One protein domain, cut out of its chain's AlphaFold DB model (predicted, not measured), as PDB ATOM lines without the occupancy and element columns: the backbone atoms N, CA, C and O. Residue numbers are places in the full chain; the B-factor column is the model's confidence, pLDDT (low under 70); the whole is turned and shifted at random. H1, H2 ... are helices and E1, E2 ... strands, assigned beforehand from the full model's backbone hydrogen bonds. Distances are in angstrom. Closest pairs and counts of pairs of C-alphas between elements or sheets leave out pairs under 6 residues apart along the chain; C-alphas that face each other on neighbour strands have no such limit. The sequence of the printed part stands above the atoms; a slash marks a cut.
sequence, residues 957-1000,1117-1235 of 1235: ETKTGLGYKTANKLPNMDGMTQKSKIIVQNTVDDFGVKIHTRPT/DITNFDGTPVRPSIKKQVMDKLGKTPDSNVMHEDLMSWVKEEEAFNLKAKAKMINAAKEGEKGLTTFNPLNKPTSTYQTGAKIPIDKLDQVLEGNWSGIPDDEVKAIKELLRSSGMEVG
ATOM      1  N   GLU A 957     169.506 178.135 137.379       50.38
ATOM      2  CA  GLU A 957     169.200 178.864 136.140       50.38
ATOM      3  C   GLU A 957     168.438 177.977 135.144       50.38
ATOM      4  O   GLU A 957     169.003 177.154 134.425       50.38
ATOM      5  N   THR A 958     167.118 178.142 135.088       48.25
ATOM      6  CA  THR A 958     166.219 177.257 134.335       48.25
ATOM      7  C   THR A 958     165.717 177.902 133.033       48.25
ATOM      8  O   THR A 958     164.618 178.462 132.977       48.25
ATOM      9  N   LYS A 959     166.483 177.778 131.939       63.97
ATOM     10  CA  LYS A 959     166.123 178.280 130.587       63.97
ATOM     11  C   LYS A 959     164.776 177.709 130.108       63.97
ATOM     12  O   LYS A 959     164.452 176.565 130.401       63.97
ATOM     13  N   THR A 960     163.934 178.487 129.413       59.12
ATOM     14  CA  THR A 960     162.566 178.024 129.054       59.12
ATOM     15  C   THR A 960     162.514 177.047 127.864       59.12
ATOM     16  O   THR A 960     161.465 176.459 127.625       59.12
ATOM     17  N   GLY A 961     163.621 176.831 127.147       58.75
ATOM     18  CA  GLY A 961     163.661 176.025 125.924       58.75
ATOM     19  C   GLY A 961     163.141 176.751 124.682       58.75
ATOM     20  O   GLY A 961     162.556 177.828 124.761       58.75
ATOM     21  N   LEU A 962     163.343 176.144 123.510       63.06
ATOM     22  CA  LEU A 962     162.906 176.706 122.220       63.06
ATOM     23  C   LEU A 962     161.380 176.593 122.007       63.06
ATOM     24  O   LEU A 962     160.771 177.419 121.322       63.06
ATOM     25  N   GLY A 963     160.744 175.587 122.619       74.94
ATOM     26  CA  GLY A 963     159.305 175.316 122.497       74.94
ATOM     27  C   GLY A 963     158.397 176.137 123.422       74.94
ATOM     28  O   GLY A 963     157.178 176.131 123.233       74.94
ATOM     29  N   TYR A 964     158.951 176.847 124.414       86.94
ATOM     30  CA  TYR A 964     158.168 177.513 125.459       86.94
ATOM     31  C   TYR A 964     158.702 178.903 125.823       86.94
ATOM     32  O   TYR A 964     159.899 179.171 125.824       86.94
ATOM     33  N   LYS A 965     157.787 179.804 126.187       86.88
ATOM     34  CA  LYS A 965     158.054 181.191 126.586       86.88
ATOM     35  C   LYS A 965     157.504 181.435 127.989       86.88
ATOM     36  O   LYS A 965     156.337 181.141 128.254       86.88
ATOM     37  N   THR A 966     158.314 181.996 128.885       84.19
ATOM     38  CA  THR A 966     157.867 182.340 130.246       84.19
ATOM     39  C   THR A 966     156.980 183.584 130.211       84.19
ATOM     40  O   THR A 966     157.293 184.572 129.545       84.19
ATOM     41  N   ALA A 967     155.851 183.537 130.916       80.06
ATOM     42  CA  ALA A 967     154.898 184.633 131.006       80.06
ATOM     43  C   ALA A 967     155.134 185.457 132.280       80.06
ATOM     44  O   ALA A 967     155.282 184.900 133.365       80.06
ATOM     45  N   ASN A 968     155.052 186.790 132.180       75.00
ATOM     46  CA  ASN A 968     155.033 187.701 133.338       75.00
ATOM     47  C   ASN A 968     153.662 187.669 134.053       75.00
ATOM     48  O   ASN A 968     152.947 188.669 134.144       75.00
ATOM     49  N   LYS A 969     153.257 186.475 134.500       77.50
ATOM     50  CA  LYS A 969     152.001 186.163 135.194       77.50
ATOM     51  C   LYS A 969     152.264 185.066 136.228       77.50
ATOM     52  O   LYS A 969     153.134 184.220 136.034       77.50
ATOM     53  N   LEU A 970     151.495 185.060 137.316       76.75
ATOM     54  CA  LEU A 970     151.562 183.981 138.306       76.75
ATOM     55  C   LEU A 970     151.142 182.637 137.673       76.75
ATOM     56  O   LEU A 970     150.231 182.634 136.840       76.75
ATOM     57  N   PRO A 971     151.767 181.507 138.060       84.56
ATOM     58  CA  PRO A 971     151.351 180.180 137.610       84.56
ATOM     59  C   PRO A 971     149.898 179.905 138.013       84.56
ATOM     60  O   PRO A 971     149.468 180.252 139.117       84.56
ATOM     61  N   ASN A 972     149.137 179.250 137.137       83.31
ATOM     62  CA  ASN A 972     147.772 178.861 137.458       83.31
ATOM     63  C   ASN A 972     147.777 177.512 138.192       83.31
ATOM     64  O   ASN A 972     147.855 176.453 137.569       83.31
ATOM     65  N   MET A 973     147.720 177.586 139.523       82.88
ATOM     66  CA  MET A 973     147.742 176.446 140.451       82.88
ATOM     67  C   MET A 973     146.338 176.086 140.990       82.88
ATOM     68  O   MET A 973     146.227 175.343 141.972       82.88
ATOM     69  N   ASP A 974     145.272 176.668 140.425       78.56
ATOM     70  CA  ASP A 974     143.884 176.413 140.836       78.56
ATOM     71  C   ASP A 974     143.466 174.969 140.504       78.56
ATOM     72  O   ASP A 974     143.801 174.437 139.447       78.56
ATOM     73  N   GLY A 975     142.714 174.328 141.403       78.19
ATOM     74  CA  GLY A 975     142.218 172.956 141.235       78.19
ATOM     75  C   GLY A 975     143.239 171.844 141.510       78.19
ATOM     76  O   GLY A 975     142.833 170.715 141.765       78.19
ATOM     77  N   MET A 976     144.537 172.152 141.558       86.25
ATOM     78  CA  MET A 976     145.568 171.241 142.069       86.25
ATOM     79  C   MET A 976     145.519 171.189 143.610       86.25
ATOM     80  O   MET A 976     145.473 172.243 144.257       86.25
ATOM     81  N   THR A 977     145.581 169.997 144.213       85.31
ATOM     82  CA  THR A 977     145.681 169.839 145.682       85.31
ATOM     83  C   THR A 977     147.064 170.235 146.198       85.31
ATOM     84  O   THR A 977     148.037 170.233 145.444       85.31
ATOM     85  N   GLN A 978     147.191 170.558 147.488       81.88
ATOM     86  CA  GLN A 978     148.501 170.874 148.078       81.88
ATOM     87  C   GLN A 978     149.468 169.684 148.009       81.88
ATOM     88  O   GLN A 978     150.633 169.868 147.665       81.88
ATOM     89  N   LYS A 979     148.976 168.455 148.232       81.06
ATOM     90  CA  LYS A 979     149.767 167.226 148.051       81.06
ATOM     91  C   LYS A 979     150.264 167.070 146.612       81.06
ATOM     92  O   LYS A 979     151.456 166.891 146.410       81.06
ATOM     93  N   SER A 980     149.381 167.219 145.625       85.12
ATOM     94  CA  SER A 980     149.719 167.131 144.197       85.12
ATOM     95  C   SER A 980     150.796 168.143 143.795       85.12
ATOM     96  O   SER A 980     151.755 167.779 143.121       85.12
ATOM     97  N   LYS A 981     150.722 169.386 144.295       87.00
ATOM     98  CA  LYS A 981     151.759 170.412 144.069       87.00
ATOM     99  C   LYS A 981     153.121 169.998 144.619       87.00
ATOM    100  O   LYS A 981     154.120 170.202 143.940       87.00
ATOM    101  N   ILE A 982     153.152 169.422 145.823       78.12
ATOM    102  CA  ILE A 982     154.383 168.917 146.442       78.12
ATOM    103  C   ILE A 982     154.909 167.710 145.656       78.12
ATOM    104  O   ILE A 982     156.074 167.692 145.301       78.12
ATOM    105  N   ILE A 983     154.062 166.744 145.299       79.31
ATOM    106  CA  ILE A 983     154.470 165.538 144.559       79.31
ATOM    107  C   ILE A 983     155.025 165.880 143.170       79.31
ATOM    108  O   ILE A 983     156.057 165.336 142.779       79.31
ATOM    109  N   VAL A 984     154.386 166.794 142.431       83.56
ATOM    110  CA  VAL A 984     154.863 167.216 141.104       83.56
ATOM    111  C   VAL A 984     156.143 168.047 141.212       83.56
ATOM    112  O   VAL A 984     157.054 167.814 140.425       83.56
ATOM    113  N   GLN A 985     156.262 168.951 142.196       83.75
ATOM    114  CA  GLN A 985     157.507 169.692 142.433       83.75
ATOM    115  C   GLN A 985     158.649 168.752 142.844       83.75
ATOM    116  O   GLN A 985     159.706 168.800 142.233       83.75
ATOM    117  N   ASN A 986     158.415 167.847 143.797       68.31
ATOM    118  CA  ASN A 986     159.402 166.856 144.218       68.31
ATOM    119  C   ASN A 986     159.808 165.947 143.051       68.31
ATOM    120  O   ASN A 986     160.980 165.660 142.909       68.31
ATOM    121  N   THR A 987     158.884 165.530 142.176       73.25
ATOM    122  CA  THR A 987     159.241 164.720 140.992       73.25
ATOM    123  C   THR A 987     160.070 165.522 139.980       73.25
ATOM    124  O   THR A 987     160.969 164.983 139.342       73.25
ATOM    125  N   VAL A 988     159.797 166.821 139.843       76.19
ATOM    126  CA  VAL A 988     160.608 167.760 139.053       76.19
ATOM    127  C   VAL A 988     162.019 167.917 139.633       76.19
ATOM    128  O   VAL A 988     162.993 167.886 138.880       76.19
ATOM    129  N   ASP A 989     162.130 168.023 140.957       65.19
ATOM    130  CA  ASP A 989     163.396 168.161 141.680       65.19
ATOM    131  C   ASP A 989     164.202 166.839 141.674       65.19
ATOM    132  O   ASP A 989     165.394 166.867 141.378       65.19
ATOM    133  N   ASP A 990     163.545 165.691 141.903       64.88
ATOM    134  CA  ASP A 990     164.097 164.320 141.884       64.88
ATOM    135  C   ASP A 990     164.778 163.993 140.539       64.88
ATOM    136  O   ASP A 990     165.866 163.421 140.508       64.88
ATOM    137  N   PHE A 991     164.122 164.321 139.419       67.69
ATOM    138  CA  PHE A 991     164.577 163.955 138.068       67.69
ATOM    139  C   PHE A 991     165.362 165.071 137.353       67.69
ATOM    140  O   PHE A 991     165.942 164.826 136.295       67.69
ATOM    141  N   GLY A 992     165.382 166.301 137.881       74.12
ATOM    142  CA  GLY A 992     166.012 167.454 137.221       74.12
ATOM    143  C   GLY A 992     165.310 167.899 135.926       74.12
ATOM    144  O   GLY A 992     165.940 168.485 135.043       74.12
ATOM    145  N   VAL A 993     164.013 167.610 135.797       83.94
ATOM    146  CA  VAL A 993     163.189 167.891 134.606       83.94
ATOM    147  C   VAL A 993     162.202 169.026 134.866       83.94
ATOM    148  O   VAL A 993     161.955 169.419 136.000       83.94
ATOM    149  N   LYS A 994     161.579 169.535 133.808       90.50
ATOM    150  CA  LYS A 994     160.436 170.446 133.848       90.50
ATOM    151  C   LYS A 994     159.173 169.712 133.456       90.50
ATOM    152  O   LYS A 994     159.103 169.125 132.379       90.50
ATOM    153  N   ILE A 995     158.149 169.807 134.297       93.06
ATOM    154  CA  ILE A 995     156.829 169.237 134.012       93.06
ATOM    155  C   ILE A 995     155.872 170.382 133.693       93.06
ATOM    156  O   ILE A 995     155.564 171.230 134.539       93.06
ATOM    157  N   HIS A 996     155.411 170.408 132.446       93.06
ATOM    158  CA  HIS A 996     154.422 171.358 131.964       93.06
ATOM    159  C   HIS A 996     153.026 170.782 132.215       93.06
ATOM    160  O   HIS A 996     152.709 169.678 131.777       93.06
ATOM    161  N   THR A 997     152.168 171.528 132.909       92.38
ATOM    162  CA  THR A 997     150.811 171.099 133.285       92.38
ATOM    163  C   THR A 997     149.754 172.038 132.719       92.38
ATOM    164  O   THR A 997     149.984 173.242 132.543       92.38
ATOM    165  N   ARG A 998     148.569 171.491 132.424       89.19
ATOM    166  CA  ARG A 998     147.425 172.266 131.925       89.19
ATOM    167  C   ARG A 998     146.580 172.767 133.107       89.19
ATOM    168  O   ARG A 998     146.377 172.015 134.059       89.19
ATOM    169  N   PRO A 999     146.023 173.993 133.066       79.88
ATOM    170  CA  PRO A 999     145.127 174.468 134.121       79.88
ATOM    171  C   PRO A 999     143.869 173.595 134.271       79.88
ATOM    172  O   PRO A 999     143.032 173.537 133.362       79.88
ATOM    173  N   THR A1000     143.735 172.949 135.433       75.81
ATOM    174  CA  THR A1000     142.615 172.060 135.789       75.81
ATOM    175  C   THR A1000     141.394 172.845 136.322       75.81
ATOM    176  O   THR A1000     141.344 174.078 136.287       75.81
ATOM    177  N   ASP A1117     153.461 168.225 128.743       91.88
ATOM    178  CA  ASP A1117     154.749 167.794 128.199       91.88
ATOM    179  C   ASP A1117     155.806 167.751 129.319       91.88
ATOM    180  O   ASP A1117     155.587 168.308 130.403       91.88
ATOM    181  N   ILE A1118     156.961 167.140 129.052       91.50
ATOM    182  CA  ILE A1118     158.105 167.086 129.972       91.50
ATOM    183  C   ILE A1118     159.380 167.421 129.190       91.50
ATOM    184  O   ILE A1118     159.691 166.758 128.201       91.50
ATOM    185  N   THR A1119     160.113 168.435 129.648       88.00
ATOM    186  CA  THR A1119     161.398 168.882 129.075       88.00
ATOM    187  C   THR A1119     162.518 168.804 130.117       88.00
ATOM    188  O   THR A1119     162.256 168.629 131.304       88.00
ATOM    189  N   ASN A1120     163.782 168.894 129.704       79.25
ATOM    190  CA  ASN A1120     164.919 169.014 130.621       79.25
ATOM    191  C   ASN A1120     164.903 170.394 131.323       79.25
ATOM    192  O   ASN A1120     164.130 171.287 130.967       79.25
ATOM    193  N   PHE A1121     165.758 170.614 132.328       75.94
ATOM    194  CA  PHE A1121     165.827 171.892 133.064       75.94
ATOM    195  C   PHE A1121     166.145 173.124 132.184       75.94
ATOM    196  O   PHE A1121     165.756 174.247 132.530       75.94
ATOM    197  N   ASP A1122     166.805 172.916 131.044       71.12
ATOM    198  CA  ASP A1122     167.106 173.912 130.008       71.12
ATOM    199  C   ASP A1122     165.964 174.117 128.982       71.12
ATOM    200  O   ASP A1122     165.973 175.088 128.218       71.12
ATOM    201  N   GLY A1123     164.966 173.227 128.995       71.50
ATOM    202  CA  GLY A1123     163.827 173.180 128.084       71.50
ATOM    203  C   GLY A1123     164.051 172.410 126.771       71.50
ATOM    204  O   GLY A1123     163.282 172.613 125.827       71.50
ATOM    205  N   THR A1124     165.066 171.543 126.679       77.56
ATOM    206  CA  THR A1124     165.220 170.569 125.575       77.56
ATOM    207  C   THR A1124     164.309 169.336 125.755       77.56
ATOM    208  O   THR A1124     163.830 169.084 126.866       77.56
ATOM    209  N   PRO A1125     164.011 168.554 124.696       80.25
ATOM    210  CA  PRO A1125     163.193 167.342 124.811       80.25
ATOM    211  C   PRO A1125     163.838 166.254 125.686       80.25
ATOM    212  O   PRO A1125     165.033 165.990 125.595       80.25
ATOM    213  N   VAL A1126     163.027 165.574 126.499       80.31
ATOM    214  CA  VAL A1126     163.460 164.444 127.344       80.31
ATOM    215  C   VAL A1126     163.428 163.133 126.547       80.31
ATOM    216  O   VAL A1126     162.470 162.883 125.813       80.31
ATOM    217  N   ARG A1127     164.437 162.261 126.726       75.50
ATOM    218  CA  ARG A1127     164.460 160.904 126.134       75.50
ATOM    219  C   ARG A1127     163.181 160.126 126.532       75.50
ATOM    220  O   ARG A1127     162.828 160.148 127.714       75.50
ATOM    221  N   PRO A1128     162.501 159.397 125.618       76.19
ATOM    222  CA  PRO A1128     161.214 158.747 125.910       76.19
ATOM    223  C   PRO A1128     161.212 157.822 127.137       76.19
ATOM    224  O   PRO A1128     160.225 157.773 127.869       76.19
ATOM    225  N   SER A1129     162.330 157.144 127.415       68.00
ATOM    226  CA  SER A1129     162.524 156.309 128.608       68.00
ATOM    227  C   SER A1129     162.399 157.098 129.917       68.00
ATOM    228  O   SER A1129     161.630 156.712 130.797       68.00
ATOM    229  N   ILE A1130     163.081 158.241 130.033       71.25
ATOM    230  CA  ILE A1130     162.989 159.138 131.196       71.25
ATOM    231  C   ILE A1130     161.590 159.764 131.280       71.25
ATOM    232  O   ILE A1130     161.013 159.849 132.364       71.25
ATOM    233  N   LYS A1131     160.992 160.126 130.137       83.25
ATOM    234  CA  LYS A1131     159.620 160.656 130.084       83.25
ATOM    235  C   LYS A1131     158.611 159.654 130.661       83.25
ATOM    236  O   LYS A1131     157.781 160.021 131.495       83.25
ATOM    237  N   LYS A1132     158.754 158.373 130.300       81.50
ATOM    238  CA  LYS A1132     157.991 157.254 130.866       81.50
ATOM    239  C   LYS A1132     158.248 157.083 132.366       81.50
ATOM    240  O   LYS A1132     157.282 156.985 133.108       81.50
ATOM    241  N   GLN A1133     159.501 157.107 132.833       78.75
ATOM    242  CA  GLN A1133     159.830 156.991 134.267       78.75
ATOM    243  C   GLN A1133     159.179 158.095 135.121       78.75
ATOM    244  O   GLN A1133     158.629 157.804 136.184       78.75
ATOM    245  N   VAL A1134     159.189 159.345 134.646       82.75
ATOM    246  CA  VAL A1134     158.553 160.485 135.330       82.75
ATOM    247  C   VAL A1134     157.032 160.307 135.407       82.75
ATOM    248  O   VAL A1134     156.441 160.492 136.474       82.75
ATOM    249  N   MET A1135     156.387 159.897 134.310       85.50
ATOM    250  CA  MET A1135     154.941 159.636 134.306       85.50
ATOM    251  C   MET A1135     154.564 158.404 135.144       85.50
ATOM    252  O   MET A1135     153.559 158.444 135.853       85.50
ATOM    253  N   ASP A1136     155.395 157.359 135.158       84.62
ATOM    254  CA  ASP A1136     155.250 156.192 136.033       84.62
ATOM    255  C   ASP A1136     155.346 156.586 137.514       84.62
ATOM    256  O   ASP A1136     154.505 156.170 138.313       84.62
ATOM    257  N   LYS A1137     156.332 157.411 137.899       86.25
ATOM    258  CA  LYS A1137     156.473 157.942 139.267       86.25
ATOM    259  C   LYS A1137     155.220 158.723 139.670       86.25
ATOM    260  O   LYS A1137     154.674 158.473 140.745       86.25
ATOM    261  N   LEU A1138     154.730 159.619 138.812       85.62
ATOM    262  CA  LEU A1138     153.522 160.404 139.082       85.62
ATOM    263  C   LEU A1138     152.262 159.535 139.182       85.62
ATOM    264  O   LEU A1138     151.497 159.695 140.132       85.62
ATOM    265  N   GLY A1139     152.055 158.597 138.255       79.81
ATOM    266  CA  GLY A1139     150.882 157.718 138.232       79.81
ATOM    267  C   GLY A1139     150.855 156.680 139.360       79.81
ATOM    268  O   GLY A1139     149.777 156.286 139.807       79.81
ATOM    269  N   LYS A1140     152.025 156.255 139.859       81.56
ATOM    270  CA  LYS A1140     152.154 155.322 140.995       81.56
ATOM    271  C   LYS A1140     152.095 156.022 142.359       81.56
ATOM    272  O   LYS A1140     151.755 155.370 143.344       81.56
ATOM    273  N   THR A1141     152.397 157.321 142.443       79.00
ATOM    274  CA  THR A1141     152.402 158.068 143.716       79.00
ATOM    275  C   THR A1141     150.979 158.496 144.124       79.00
ATOM    276  O   THR A1141     150.344 159.255 143.390       79.00
ATOM    277  N   PRO A1142     150.462 158.079 145.301       78.44
ATOM    278  CA  PRO A1142     149.149 158.511 145.788       78.44
ATOM    279  C   PRO A1142     149.031 160.036 145.926       78.44
ATOM    280  O   PRO A1142     149.999 160.715 146.251       78.44
ATOM    281  N   ASP A1143     147.827 160.575 145.718       84.06
ATOM    282  CA  ASP A1143     147.497 162.012 145.775       84.06
ATOM    283  C   ASP A1143     148.245 162.933 144.773       84.06
ATOM    284  O   ASP A1143     148.125 164.160 144.861       84.06
ATOM    285  N   SER A1144     148.955 162.378 143.775       82.62
ATOM    286  CA  SER A1144     149.568 163.147 142.672       82.62
ATOM    287  C   SER A1144     148.533 163.840 141.773       82.62
ATOM    288  O   SER A1144     148.793 164.915 141.230       82.62
ATOM    289  N   ASN A1145     147.347 163.233 141.644       86.00
ATOM    290  CA  ASN A1145     146.244 163.566 140.732       86.00
ATOM    291  C   ASN A1145     146.569 163.500 139.226       86.00
ATOM    292  O   ASN A1145     145.727 163.906 138.422       86.00
ATOM    293  N   VAL A1146     147.738 162.991 138.831       86.44
ATOM    294  CA  VAL A1146     148.112 162.795 137.420       86.44
ATOM    295  C   VAL A1146     147.705 161.381 137.011       86.44
ATOM    296  O   VAL A1146     148.188 160.406 137.579       86.44
ATOM    297  N   MET A1147     146.766 161.270 136.067       81.81
ATOM    298  CA  MET A1147     145.970 160.045 135.855       81.81
ATOM    299  C   MET A1147     146.023 159.490 134.421       81.81
ATOM    300  O   MET A1147     145.293 158.549 134.098       81.81
ATOM    301  N   HIS A1148     146.833 160.102 133.554       78.00
ATOM    302  CA  HIS A1148     147.039 159.719 132.158       78.00
ATOM    303  C   HIS A1148     148.381 160.268 131.640       78.00
ATOM    304  O   HIS A1148     148.961 161.170 132.245       78.00
ATOM    305  N   GLU A1149     148.839 159.758 130.498       81.12
ATOM    306  CA  GLU A1149     150.070 160.176 129.808       81.12
ATOM    307  C   GLU A1149     149.998 161.627 129.300       81.12
ATOM    308  O   GLU A1149     148.906 162.157 129.065       81.12
ATOM    309  N   ASP A1150     151.141 162.299 129.148       87.12
ATOM    310  CA  ASP A1150     151.172 163.712 128.763       87.12
ATOM    311  C   ASP A1150     150.687 163.946 127.321       87.12
ATOM    312  O   ASP A1150     150.897 163.122 126.431       87.12
ATOM    313  N   LEU A1151     150.046 165.094 127.087       87.44
ATOM    314  CA  LEU A1151     149.412 165.420 125.806       87.44
ATOM    315  C   LEU A1151     150.356 165.321 124.600       87.44
ATOM    316  O   LEU A1151     149.916 164.922 123.519       87.44
ATOM    317  N   MET A1152     151.619 165.732 124.741       87.00
ATOM    318  CA  MET A1152     152.555 165.714 123.618       87.00
ATOM    319  C   MET A1152     152.901 164.285 123.192       87.00
ATOM    320  O   MET A1152     153.065 164.068 121.993       87.00
ATOM    321  N   SER A1153     152.886 163.317 124.111       84.56
ATOM    322  CA  SER A1153     153.162 161.898 123.835       84.56
ATOM    323  C   SER A1153     151.998 161.112 123.202       84.56
ATOM    324  O   SER A1153     152.234 160.018 122.709       84.56
ATOM    325  N   TRP A1154     150.762 161.640 123.157       81.81
ATOM    326  CA  TRP A1154     149.600 160.908 122.601       81.81
ATOM    327  C   TRP A1154     149.742 160.618 121.094       81.81
ATOM    328  O   TRP A1154     149.899 161.569 120.317       81.81
ATOM    329  N   VAL A1155     149.589 159.366 120.657       79.81
ATOM    330  CA  VAL A1155     149.818 158.931 119.258       79.81
ATOM    331  C   VAL A1155     148.589 158.298 118.598       79.81
ATOM    332  O   VAL A1155     147.666 157.824 119.256       79.81
ATOM    333  N   LYS A1156     148.576 158.285 117.257       71.62
ATOM    334  CA  LYS A1156     147.491 157.768 116.401       71.62
ATOM    335  C   LYS A1156     147.102 156.309 116.678       71.62
ATOM    336  O   LYS A1156     145.970 155.932 116.385       71.62
ATOM    337  N   GLU A1157     148.023 155.510 117.204       61.62
ATOM    338  CA  GLU A1157     147.847 154.074 117.465       61.62
ATOM    339  C   GLU A1157     146.925 153.779 118.662       61.62
ATOM    340  O   GLU A1157     146.385 152.678 118.772       61.62
ATOM    341  N   GLU A1158     146.663 154.764 119.527       62.78
ATOM    342  CA  GLU A1158     145.681 154.628 120.604       62.78
ATOM    343  C   GLU A1158     144.238 154.595 120.062       62.78
ATOM    344  O   GLU A1158     143.780 155.539 119.415       62.78
ATOM    345  N   GLU A1159     143.440 153.590 120.450       52.56
ATOM    346  CA  GLU A1159     142.010 153.460 120.081       52.56
ATOM    347  C   GLU A1159     141.158 154.703 120.456       52.56
ATOM    348  O   GLU A1159     140.080 154.948 119.908       52.56
ATOM    349  N   ALA A1160     141.638 155.518 121.401       59.84
ATOM    350  CA  ALA A1160     140.987 156.741 121.865       59.84
ATOM    351  C   ALA A1160     141.485 158.040 121.189       59.84
ATOM    352  O   ALA A1160     140.959 159.112 121.517       59.84
ATOM    353  N   PHE A1161     142.470 157.973 120.285       75.25
ATOM    354  CA  PHE A1161     143.139 159.148 119.721       75.25
ATOM    355  C   PHE A1161     142.188 160.081 118.952       75.25
ATOM    356  O   PHE A1161     141.233 159.667 118.286       75.25
ATOM    357  N   ASN A1162     142.450 161.392 119.016       82.94
ATOM    358  CA  ASN A1162     141.717 162.367 118.215       82.94
ATOM    359  C   ASN A1162     142.557 163.609 117.886       82.94
ATOM    360  O   ASN A1162     142.696 164.515 118.710       82.94
ATOM    361  N   LEU A1163     143.037 163.689 116.642       84.19
ATOM    362  CA  LEU A1163     143.906 164.763 116.147       84.19
ATOM    363  C   LEU A1163     143.343 166.173 116.413       84.19
ATOM    364  O   LEU A1163     144.047 167.050 116.906       84.19
ATOM    365  N   LYS A1164     142.040 166.383 116.168       87.19
ATOM    366  CA  LYS A1164     141.358 167.668 116.416       87.19
ATOM    367  C   LYS A1164     141.247 168.018 117.903       87.19
ATOM    368  O   LYS A1164     141.256 169.201 118.248       87.19
ATOM    369  N   ALA A1165     141.161 167.026 118.791       84.44
ATOM    370  CA  ALA A1165     141.232 167.252 120.232       84.44
ATOM    371  C   ALA A1165     142.658 167.631 120.662       84.44
ATOM    372  O   ALA A1165     142.808 168.653 121.333       84.44
ATOM    373  N   LYS A1166     143.688 166.896 120.203       88.81
ATOM    374  CA  LYS A1166     145.105 167.218 120.463       88.81
ATOM    375  C   LYS A1166     145.440 168.634 119.979       88.81
ATOM    376  O   LYS A1166     145.854 169.463 120.785       88.81
ATOM    377  N   ALA A1167     145.092 168.979 118.736       90.19
ATOM    378  CA  ALA A1167     145.229 170.330 118.180       90.19
ATOM    379  C   ALA A1167     144.532 171.418 119.022       90.19
ATOM    380  O   ALA A1167     145.104 172.477 119.279       90.19
ATOM    381  N   LYS A1168     143.305 171.165 119.506       90.19
ATOM    382  CA  LYS A1168     142.584 172.108 120.379       90.19
ATOM    383  C   LYS A1168     143.251 172.275 121.747       90.19
ATOM    384  O   LYS A1168     143.223 173.370 122.310       90.19
ATOM    385  N   MET A1169     143.816 171.205 122.297       89.38
ATOM    386  CA  MET A1169     144.490 171.221 123.594       89.38
ATOM    387  C   MET A1169     145.870 171.890 123.514       89.38
ATOM    388  O   MET A1169     146.200 172.636 124.435       89.38
ATOM    389  N   ILE A1170     146.589 171.705 122.399       91.38
ATOM    390  CA  ILE A1170     147.824 172.412 122.023       91.38
ATOM    391  C   ILE A1170     147.555 173.909 121.829       91.38
ATOM    392  O   ILE A1170     148.185 174.743 122.474       91.38
ATOM    393  N   ASN A1171     146.549 174.284 121.030       92.56
ATOM    394  CA  ASN A1171     146.200 175.696 120.834       92.56
ATOM    395  C   ASN A1171     145.888 176.414 122.157       92.56
ATOM    396  O   ASN A1171     146.295 177.558 122.329       92.56
ATOM    397  N   ALA A1172     145.236 175.745 123.115       89.94
ATOM    398  CA  ALA A1172     144.929 176.321 124.426       89.94
ATOM    399  C   ALA A1172     146.168 176.632 125.300       89.94
ATOM    400  O   ALA A1172     146.044 177.389 126.265       89.94
ATOM    401  N   ALA A1173     147.337 176.067 124.973       90.62
ATOM    402  CA  ALA A1173     148.612 176.293 125.656       90.62
ATOM    403  C   ALA A1173     149.428 177.469 125.081       90.62
ATOM    404  O   ALA A1173     150.398 177.902 125.706       90.62
ATOM    405  N   LYS A1174     149.056 177.992 123.906       89.69
ATOM    406  CA  LYS A1174     149.770 179.079 123.216       89.69
ATOM    407  C   LYS A1174     149.431 180.458 123.794       89.69
ATOM    408  O   LYS A1174     148.478 180.633 124.558       89.69
ATOM    409  N   GLU A1175     150.236 181.457 123.439       84.06
ATOM    410  CA  GLU A1175     150.081 182.826 123.936       84.06
ATOM    411  C   GLU A1175     148.716 183.432 123.540       84.06
ATOM    412  O   GLU A1175     148.196 183.220 122.443       84.06
ATOM    413  N   GLY A1176     148.097 184.149 124.483       80.75
ATOM    414  CA  GLY A1176     146.734 184.683 124.351       80.75
ATOM    415  C   GLY A1176     145.601 183.716 124.732       80.75
ATOM    416  O   GLY A1176     144.465 184.164 124.859       80.75
ATOM    417  N   GLU A1177     145.885 182.430 124.959       86.25
ATOM    418  CA  GLU A1177     144.919 181.436 125.459       86.25
ATOM    419  C   GLU A1177     145.123 181.164 126.969       86.25
ATOM    420  O   GLU A1177     145.633 182.017 127.705       86.25
ATOM    421  N   LYS A1178     144.705 179.987 127.466       84.00
ATOM    422  CA  LYS A1178     144.834 179.603 128.885       84.00
ATOM    423  C   LYS A1178     146.290 179.510 129.353       84.00
ATOM    424  O   LYS A1178     146.556 179.813 130.514       84.00
ATOM    425  N   GLY A1179     147.197 179.100 128.466       89.00
ATOM    426  CA  GLY A1179     148.598 178.849 128.794       89.00
ATOM    427  C   GLY A1179     148.808 177.618 129.672       89.00
ATOM    428  O   GLY A1179     147.910 176.788 129.849       89.00
ATOM    429  N   LEU A1180     150.021 177.515 130.206       92.44
ATOM    430  CA  LEU A1180     150.525 176.391 130.987       92.44
ATOM    431  C   LEU A1180     151.069 176.850 132.344       92.44
ATOM    432  O   LEU A1180     151.415 178.019 132.554       92.44
ATOM    433  N   THR A1181     151.183 175.878 133.242       91.81
ATOM    434  CA  THR A1181     151.883 175.987 134.521       91.81
ATOM    435  C   THR A1181     153.063 175.023 134.488       91.81
ATOM    436  O   THR A1181     152.870 173.811 134.414       91.81
ATOM    437  N   THR A1182     154.284 175.553 134.513       92.50
ATOM    438  CA  THR A1182     155.519 174.759 134.493       92.50
ATOM    439  C   THR A1182     156.088 174.670 135.894       92.50
ATOM    440  O   THR A1182     156.367 175.698 136.506       92.50
ATOM    441  N   PHE A1183     156.279 173.453 136.392       91.00
ATOM    442  CA  PHE A1183     157.090 173.192 137.577       91.00
ATOM    443  C   PHE A1183     158.561 173.156 137.139       91.00
ATOM    444  O   PHE A1183     158.882 172.540 136.122       91.00
ATOM    445  N   ASN A1184     159.435 173.865 137.859       83.31
ATOM    446  CA  ASN A1184     160.844 174.054 137.494       83.31
ATOM    447  C   ASN A1184     161.751 173.464 138.586       83.31
ATOM    448  O   ASN A1184     161.464 173.712 139.760       83.31
ATOM    449  N   PRO A1185     162.843 172.757 138.243       72.38
ATOM    450  CA  PRO A1185     163.685 172.095 139.235       72.38
ATOM    451  C   PRO A1185     164.370 173.105 140.158       72.38
ATOM    452  O   PRO A1185     164.887 174.136 139.710       72.38
ATOM    453  N   LEU A1186     164.304 172.819 141.461       67.56
ATOM    454  CA  LEU A1186     164.753 173.638 142.594       67.56
ATOM    455  C   LEU A1186     164.152 175.058 142.628       67.56
ATOM    456  O   LEU A1186     164.657 175.957 143.302       67.56
ATOM    457  N   ASN A1187     163.057 175.276 141.900       73.44
ATOM    458  CA  ASN A1187     162.513 176.590 141.589       73.44
ATOM    459  C   ASN A1187     161.004 176.662 141.822       73.44
ATOM    460  O   ASN A1187     160.293 175.666 141.887       73.44
ATOM    461  N   LYS A1188     160.476 177.886 141.912       80.94
ATOM    462  CA  LYS A1188     159.021 178.081 141.962       80.94
ATOM    463  C   LYS A1188     158.399 177.777 140.589       80.94
ATOM    464  O   LYS A1188     159.003 178.115 139.565       80.94
ATOM    465  N   PRO A1189     157.174 177.222 140.540       87.56
ATOM    466  CA  PRO A1189     156.441 177.099 139.291       87.56
ATOM    467  C   PRO A1189     156.231 178.453 138.599       87.56
ATOM    468  O   PRO A1189     156.005 179.475 139.254       87.56
ATOM    469  N   THR A1190     156.277 178.458 137.270       88.88
ATOM    470  CA  THR A1190     156.089 179.643 136.418       88.88
ATOM    471  C   THR A1190     154.899 179.455 135.481       88.88
ATOM    472  O   THR A1190     154.560 178.336 135.093       88.88
ATOM    473  N   SER A1191     154.239 180.553 135.099       89.62
ATOM    474  CA  SER A1191     153.317 180.509 133.961       89.62
ATOM    475  C   SER A1191     154.126 180.526 132.665       89.62
ATOM    476  O   SER A1191     155.067 181.311 132.528       89.62
ATOM    477  N   THR A1192     153.768 179.673 131.709       90.44
ATOM    478  CA  THR A1192     154.411 179.609 130.391       90.44
ATOM    479  C   THR A1192     153.376 179.514 129.271       90.44
ATOM    480  O   THR A1192     152.201 179.214 129.494       90.44
ATOM    481  N   TYR A1193     153.825 179.776 128.049       90.81
ATOM    482  CA  TYR A1193     153.091 179.533 126.812       90.81
ATOM    483  C   TYR A1193     153.935 178.659 125.887       90.81
ATOM    484  O   TYR A1193     155.154 178.819 125.851       90.81
ATOM    485  N   GLN A1194     153.305 177.779 125.108       89.69
ATOM    486  CA  GLN A1194     153.980 177.147 123.971       89.69
ATOM    487  C   GLN A1194     154.172 178.175 122.840       89.69
ATOM    488  O   GLN A1194     153.308 179.033 122.625       89.69
ATOM    489  N   THR A1195     155.294 178.095 122.124       85.19
ATOM    490  CA  THR A1195     155.619 178.943 120.963       85.19
ATOM    491  C   THR A1195     154.952 178.436 119.665       85.19
ATOM    492  O   THR A1195     154.171 177.479 119.679       85.19
ATOM    493  N   GLY A1196     155.200 179.112 118.533       84.06
ATOM    494  CA  GLY A1196     154.687 178.750 117.201       84.06
ATOM    495  C   GLY A1196     153.223 179.135 116.926       84.06
ATOM    496  O   GLY A1196     152.451 179.414 117.847       84.06
ATOM    497  N   ALA A1197     152.827 179.121 115.648       86.12
ATOM    498  CA  ALA A1197     151.489 179.503 115.178       86.12
ATOM    499  C   ALA A1197     150.356 178.634 115.768       86.12
ATOM    500  O   ALA A1197     150.593 177.549 116.311       86.12
ATOM    501  N   LYS A1198     149.103 179.111 115.686       90.06
ATOM    502  CA  LYS A1198     147.919 178.322 116.071       90.06
ATOM    503  C   LYS A1198     147.535 177.372 114.935       90.06
ATOM    504  O   LYS A1198     147.474 177.775 113.783       90.06
ATOM    505  N   ILE A1199     147.209 176.131 115.280       92.06
ATOM    506  CA  ILE A1199     146.785 175.104 114.324       92.06
ATOM    507  C   ILE A1199     145.366 175.430 113.809       92.06
ATOM    508  O   ILE A1199     144.461 175.570 114.645       92.06
ATOM    509  N   PRO A1200     145.119 175.488 112.487       90.81
ATOM    510  CA  PRO A1200     143.790 175.697 111.908       90.81
ATOM    511  C   PRO A1200     142.958 174.400 111.951       90.81
ATOM    512  O   PRO A1200     142.999 173.556 111.057       90.81
ATOM    513  N   ILE A1201     142.203 174.210 113.038       90.75
ATOM    514  CA  ILE A1201     141.458 172.967 113.339       90.75
ATOM    515  C   ILE A1201     140.405 172.628 112.263       90.75
ATOM    516  O   ILE A1201     140.064 171.462 112.068       90.75
ATOM    517  N   ASP A1202     139.885 173.643 111.583       88.94
ATOM    518  CA  ASP A1202     138.945 173.567 110.465       88.94
ATOM    519  C   ASP A1202     139.594 173.067 109.164       88.94
ATOM    520  O   ASP A1202     138.963 172.298 108.442       88.94
ATOM    521  N   LYS A1203     140.864 173.407 108.907       88.88
ATOM    522  CA  LYS A1203     141.613 172.952 107.719       88.88
ATOM    523  C   LYS A1203     142.178 171.531 107.852       88.88
ATOM    524  O   LYS A1203     142.598 170.950 106.857       88.88
ATOM    525  N   LEU A1204     142.168 170.943 109.055       88.31
ATOM    526  CA  LEU A1204     142.735 169.607 109.292       88.31
ATOM    527  C   LEU A1204     142.080 168.493 108.458       88.31
ATOM    528  O   LEU A1204     142.782 167.558 108.099       88.31
ATOM    529  N   ASP A1205     140.784 168.573 108.125       87.44
ATOM    530  CA  ASP A1205     140.167 167.562 107.243       87.44
ATOM    531  C   ASP A1205     140.730 167.672 105.815       87.44
ATOM    532  O   ASP A1205     141.185 166.682 105.255       87.44
ATOM    533  N   GLN A1206     140.798 168.897 105.276       87.06
ATOM    534  CA  GLN A1206     141.336 169.195 103.942       87.06
ATOM    535  C   GLN A1206     142.788 168.704 103.779       87.06
ATOM    536  O   GLN A1206     143.154 168.170 102.733       87.06
ATOM    537  N   VAL A1207     143.608 168.852 104.825       87.06
ATOM    538  CA  VAL A1207     145.004 168.381 104.827       87.06
ATOM    539  C   VAL A1207     145.106 166.860 104.950       87.06
ATOM    540  O   VAL A1207     145.950 166.261 104.291       87.06
ATOM    541  N   LEU A1208     144.237 166.211 105.733       84.38
ATOM    542  CA  LEU A1208     144.170 164.742 105.793       84.38
ATOM    543  C   LEU A1208     143.657 164.118 104.481       84.38
ATOM    544  O   LEU A1208     143.961 162.963 104.198       84.38
ATOM    545  N   GLU A1209     142.936 164.887 103.663       86.25
ATOM    546  CA  GLU A1209     142.589 164.565 102.269       86.25
ATOM    547  C   GLU A1209     143.727 164.897 101.269       86.25
ATOM    548  O   GLU A1209     143.546 164.782 100.058       86.25
ATOM    549  N   GLY A1210     144.908 165.307 101.754       84.00
ATOM    550  CA  GLY A1210     146.109 165.601 100.959       84.00
ATOM    551  C   GLY A1210     146.152 166.997 100.322       84.00
ATOM    552  O   GLY A1210     147.108 167.327  99.620       84.00
ATOM    553  N   ASN A1211     145.143 167.842 100.548       86.31
ATOM    554  CA  ASN A1211     145.019 169.142  99.894       86.31
ATOM    555  C   ASN A1211     145.558 170.286 100.775       86.31
ATOM    556  O   ASN A1211     144.841 170.879 101.579       86.31
ATOM    557  N   TRP A1212     146.816 170.660 100.550       88.69
ATOM    558  CA  TRP A1212     147.492 171.772 101.233       88.69
ATOM    559  C   TRP A1212     147.226 173.164 100.617       88.69
ATOM    560  O   TRP A1212     147.817 174.155 101.044       88.69
ATOM    561  N   SER A1213     146.359 173.278  99.603       85.44
ATOM    562  CA  SER A1213     146.170 174.533  98.863       85.44
ATOM    563  C   SER A1213     145.490 175.625  99.703       85.44
ATOM    564  O   SER A1213     144.502 175.376 100.398       85.44
ATOM    565  N   GLY A1214     146.003 176.859  99.615       86.00
ATOM    566  CA  GLY A1214     145.458 178.030 100.317       86.00
ATOM    567  C   GLY A1214     145.778 178.103 101.819       86.00
ATOM    568  O   GLY A1214     145.100 178.825 102.556       86.00
ATOM    569  N   ILE A1215     146.782 177.360 102.288       87.56
ATOM    570  CA  ILE A1215     147.232 177.353 103.686       87.56
ATOM    571  C   ILE A1215     148.548 178.152 103.796       87.56
ATOM    572  O   ILE A1215     149.478 177.839 103.058       87.56
ATOM    573  N   PRO A1216     148.643 179.181 104.664       90.56
ATOM    574  CA  PRO A1216     149.891 179.909 104.928       90.56
ATOM    575  C   PRO A1216     151.010 179.013 105.476       90.56
ATOM    576  O   PRO A1216     150.733 178.073 106.216       90.56
ATOM    577  N   ASP A1217     152.272 179.332 105.182       87.12
ATOM    578  CA  ASP A1217     153.422 178.477 105.523       87.12
ATOM    579  C   ASP A1217     153.600 178.237 107.037       87.12
ATOM    580  O   ASP A1217     154.058 177.171 107.454       87.12
ATOM    581  N   ASP A1218     153.203 179.192 107.885       85.62
ATOM    582  CA  ASP A1218     153.239 179.053 109.345       85.62
ATOM    583  C   ASP A1218     152.118 178.142 109.876       85.62
ATOM    584  O   ASP A1218     152.347 177.341 110.788       85.62
ATOM    585  N   GLU A1219     150.932 178.190 109.261       89.19
ATOM    586  CA  GLU A1219     149.869 177.206 109.477       89.19
ATOM    587  C   GLU A1219     150.282 175.815 108.962       89.19
ATOM    588  O   GLU A1219     150.106 174.834 109.686       89.19
ATOM    589  N   VAL A1220     150.879 175.710 107.765       87.75
ATOM    590  CA  VAL A1220     151.411 174.446 107.212       87.75
ATOM    591  C   VAL A1220     152.423 173.839 108.179       87.75
ATOM    592  O   VAL A1220     152.282 172.673 108.553       87.75
ATOM    593  N   LYS A1221     153.393 174.630 108.659       89.00
ATOM    594  CA  LYS A1221     154.381 174.186 109.649       89.00
ATOM    595  C   LYS A1221     153.718 173.703 110.942       89.00
ATOM    596  O   LYS A1221     154.043 172.612 111.404       89.00
ATOM    597  N   ALA A1222     152.748 174.441 111.485       87.94
ATOM    598  CA  ALA A1222     152.026 174.030 112.693       87.94
ATOM    599  C   ALA A1222     151.224 172.722 112.510       87.94
ATOM    600  O   ALA A1222     151.083 171.945 113.456       87.94
ATOM    601  N   ILE A1223     150.716 172.445 111.303       89.62
ATOM    602  CA  ILE A1223     150.046 171.174 110.979       89.62
ATOM    603  C   ILE A1223     151.069 170.041 110.805       89.62
ATOM    604  O   ILE A1223     150.860 168.963 111.359       89.62
ATOM    605  N   LYS A1224     152.195 170.272 110.112       88.69
ATOM    606  CA  LYS A1224     153.282 169.283 109.978       88.69
ATOM    607  C   LYS A1224     153.882 168.912 111.347       88.69
ATOM    608  O   LYS A1224     154.076 167.731 111.628       88.69
ATOM    609  N   GLU A1225     154.072 169.884 112.241       87.69
ATOM    610  CA  GLU A1225     154.475 169.654 113.638       87.69
ATOM    611  C   GLU A1225     153.440 168.826 114.420       87.69
ATOM    612  O   GLU A1225     153.815 167.880 115.117       87.69
ATOM    613  N   LEU A1226     152.140 169.121 114.272       89.06
ATOM    614  CA  LEU A1226     151.069 168.332 114.888       89.06
ATOM    615  C   LEU A1226     151.091 166.874 114.408       89.06
ATOM    616  O   LEU A1226     151.047 165.973 115.247       89.06
ATOM    617  N   LEU A1227     151.144 166.644 113.092       87.81
ATOM    618  CA  LEU A1227     151.133 165.307 112.490       87.81
ATOM    619  C   LEU A1227     152.339 164.484 112.966       87.81
ATOM    620  O   LEU A1227     152.149 163.405 113.529       87.81
ATOM    621  N   ARG A1228     153.552 165.052 112.888       84.56
ATOM    622  CA  ARG A1228     154.775 164.422 113.409       84.56
ATOM    623  C   ARG A1228     154.658 164.091 114.900       84.56
ATOM    624  O   ARG A1228     154.971 162.978 115.306       84.56
ATOM    625  N   SER A1229     154.135 165.013 115.716       82.38
ATOM    626  CA  SER A1229     153.894 164.772 117.152       82.38
ATOM    627  C   SER A1229     152.791 163.745 117.447       82.38
ATOM    628  O   SER A1229     152.534 163.453 118.609       82.38
ATOM    629  N   SER A1230     152.094 163.232 116.431       83.62
ATOM    630  CA  SER A1230     150.969 162.300 116.566       83.62
ATOM    631  C   SER A1230     151.271 160.902 116.017       83.62
ATOM    632  O   SER A1230     150.350 160.093 115.930       83.62
ATOM    633  N   GLY A1231     152.513 160.611 115.610       81.94
ATOM    634  CA  GLY A1231     152.837 159.361 114.910       81.94
ATOM    635  C   GLY A1231     152.161 159.280 113.535       81.94
ATOM    636  O   GLY A1231     151.601 158.253 113.161       81.94
ATOM    637  N   MET A1232     152.111 160.403 112.810       82.81
ATOM    638  CA  MET A1232     151.561 160.471 111.457       82.81
ATOM    639  C   MET A1232     152.648 160.920 110.488       82.81
ATOM    640  O   MET A1232     153.280 161.952 110.710       82.81
ATOM    641  N   GLU A1233     152.836 160.148 109.419       72.56
ATOM    642  CA  GLU A1233     153.717 160.493 108.302       72.56
ATOM    643  C   GLU A1233     153.334 161.845 107.689       72.56
ATOM    644  O   GLU A1233     152.164 162.244 107.682       72.56
ATOM    645  N   VAL A1234     154.339 162.556 107.180       65.00
ATOM    646  CA  VAL A1234     154.197 163.923 106.676       65.00
ATOM    647  C   VAL A1234     154.847 164.037 105.299       65.00
ATOM    648  O   VAL A1234     156.048 164.276 105.205       65.00
ATOM    649  N   GLY A1235     154.032 163.912 104.246       50.91
ATOM    650  CA  GLY A1235     154.366 164.431 102.909       50.91
ATOM    651  C   GLY A1235     154.385 165.955 102.898       50.91
ATOM    652  O   GLY A1235     153.616 166.568 103.671       50.91
TER     653      GLY A1235
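This is residues 957 to 1000 and 1117 to 1235 of the 1235 residues of an uncharacterized protein of Firmicutes bacterium HGW-Firmicutes-3 (UniProt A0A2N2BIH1). What shape do the atoms make? There are two lobes: a sheet of five strands, curled like part of a barrel, with H1 and H2 side by side over part of it, and a looser cluster of H3, H4 and H5. What is it built of? The printed part has 163 residues, under half of them in named elements, in the order E1 H1 E2 E3 H2 H3 E4 E5 H4 H5, of mixed class. The sheet runs E1 E5 E4 E2 E3, all antiparallel. How large is it? It is compact, with a radius of gyration of the C-alphas of 16.3 A and spans of 48 by 36 by 27 A.

How do the strands pair? E1, residues 964 to 966, is the antiparallel neighbour of E5, residues 1190 to 1194, with N 965 and O 1193 at 2.8 A, within hydrogen-bond range. E5 and E4, residues 1180 to 1183, form a hairpin, with N 1182 and O 1190 at 2.9 A. E4 is antiparallel to E2, residues 993 to 997, with N 997 and O 1181 at 2.8 A, and E2 to E3, residues 1117 to 1120, with N 994 and O 1119 at 2.7 A. Which helices are on the sheet? H1, residues 978 to 991, is on it at a height of 9.0 A, and the closest C-alphas of H1 and E4 are those of Gln 985 and Phe 1183, 6.0 A apart. H2, residues 1128 to 1140, is on it over E2 and E3, and touches H1 with residues 1134 to 1138 alone, at a shallow tilt of 30 degrees, opposite ways; their closest C-alphas are those of Thr 987 and Val 1134, 7.1 A apart. H1 and H2 make two layers with the sheet, helices on one face of it, and E3, H2 H3, E4 are a split strand-helix-strand unit, two strands running the same way with E2 between them, with a left-handed crossover. Where are the others? H3, residues 1163 to 1171, is close but not clearly touching to H5, residues 1217 to 1228, at a steep tilt of 60 degrees, opposite ways; their closest C-alphas are those of Ala 1167 and Leu 1226, 7.0 A apart. H4, residues 1204 to 1208, is close but not clearly touching to H5, the closest C-alphas being those of Leu 1204 and Ile 1223, 7.7 A apart. In H1 to H5 every O i to N i+4 pair is within hydrogen-bond range.

Where does the first element begin? E1 begins at C-alpha 964, (158.168, 177.513, 125.459). Which elements are long? H1 measures 20.2 A, H2 17.9 A and H5 16.2 A from first to last C-alpha. Where does the last end? H5 ends at C-alpha 1228, (154.775, 164.422, 113.409).

Is the printed part cut? Residues 1001 to 1116 are not printed, and C-alphas 1000 and 1117 are 14.9 A apart. Which links are long? E1 to H1, 11 residues, and H2 to H3, 22 residues. Where is confidence low? The mean pLDDT of the printed part is 81.8, and 18 residues are under 70, among them 957 to 962 and 1157 to 1160.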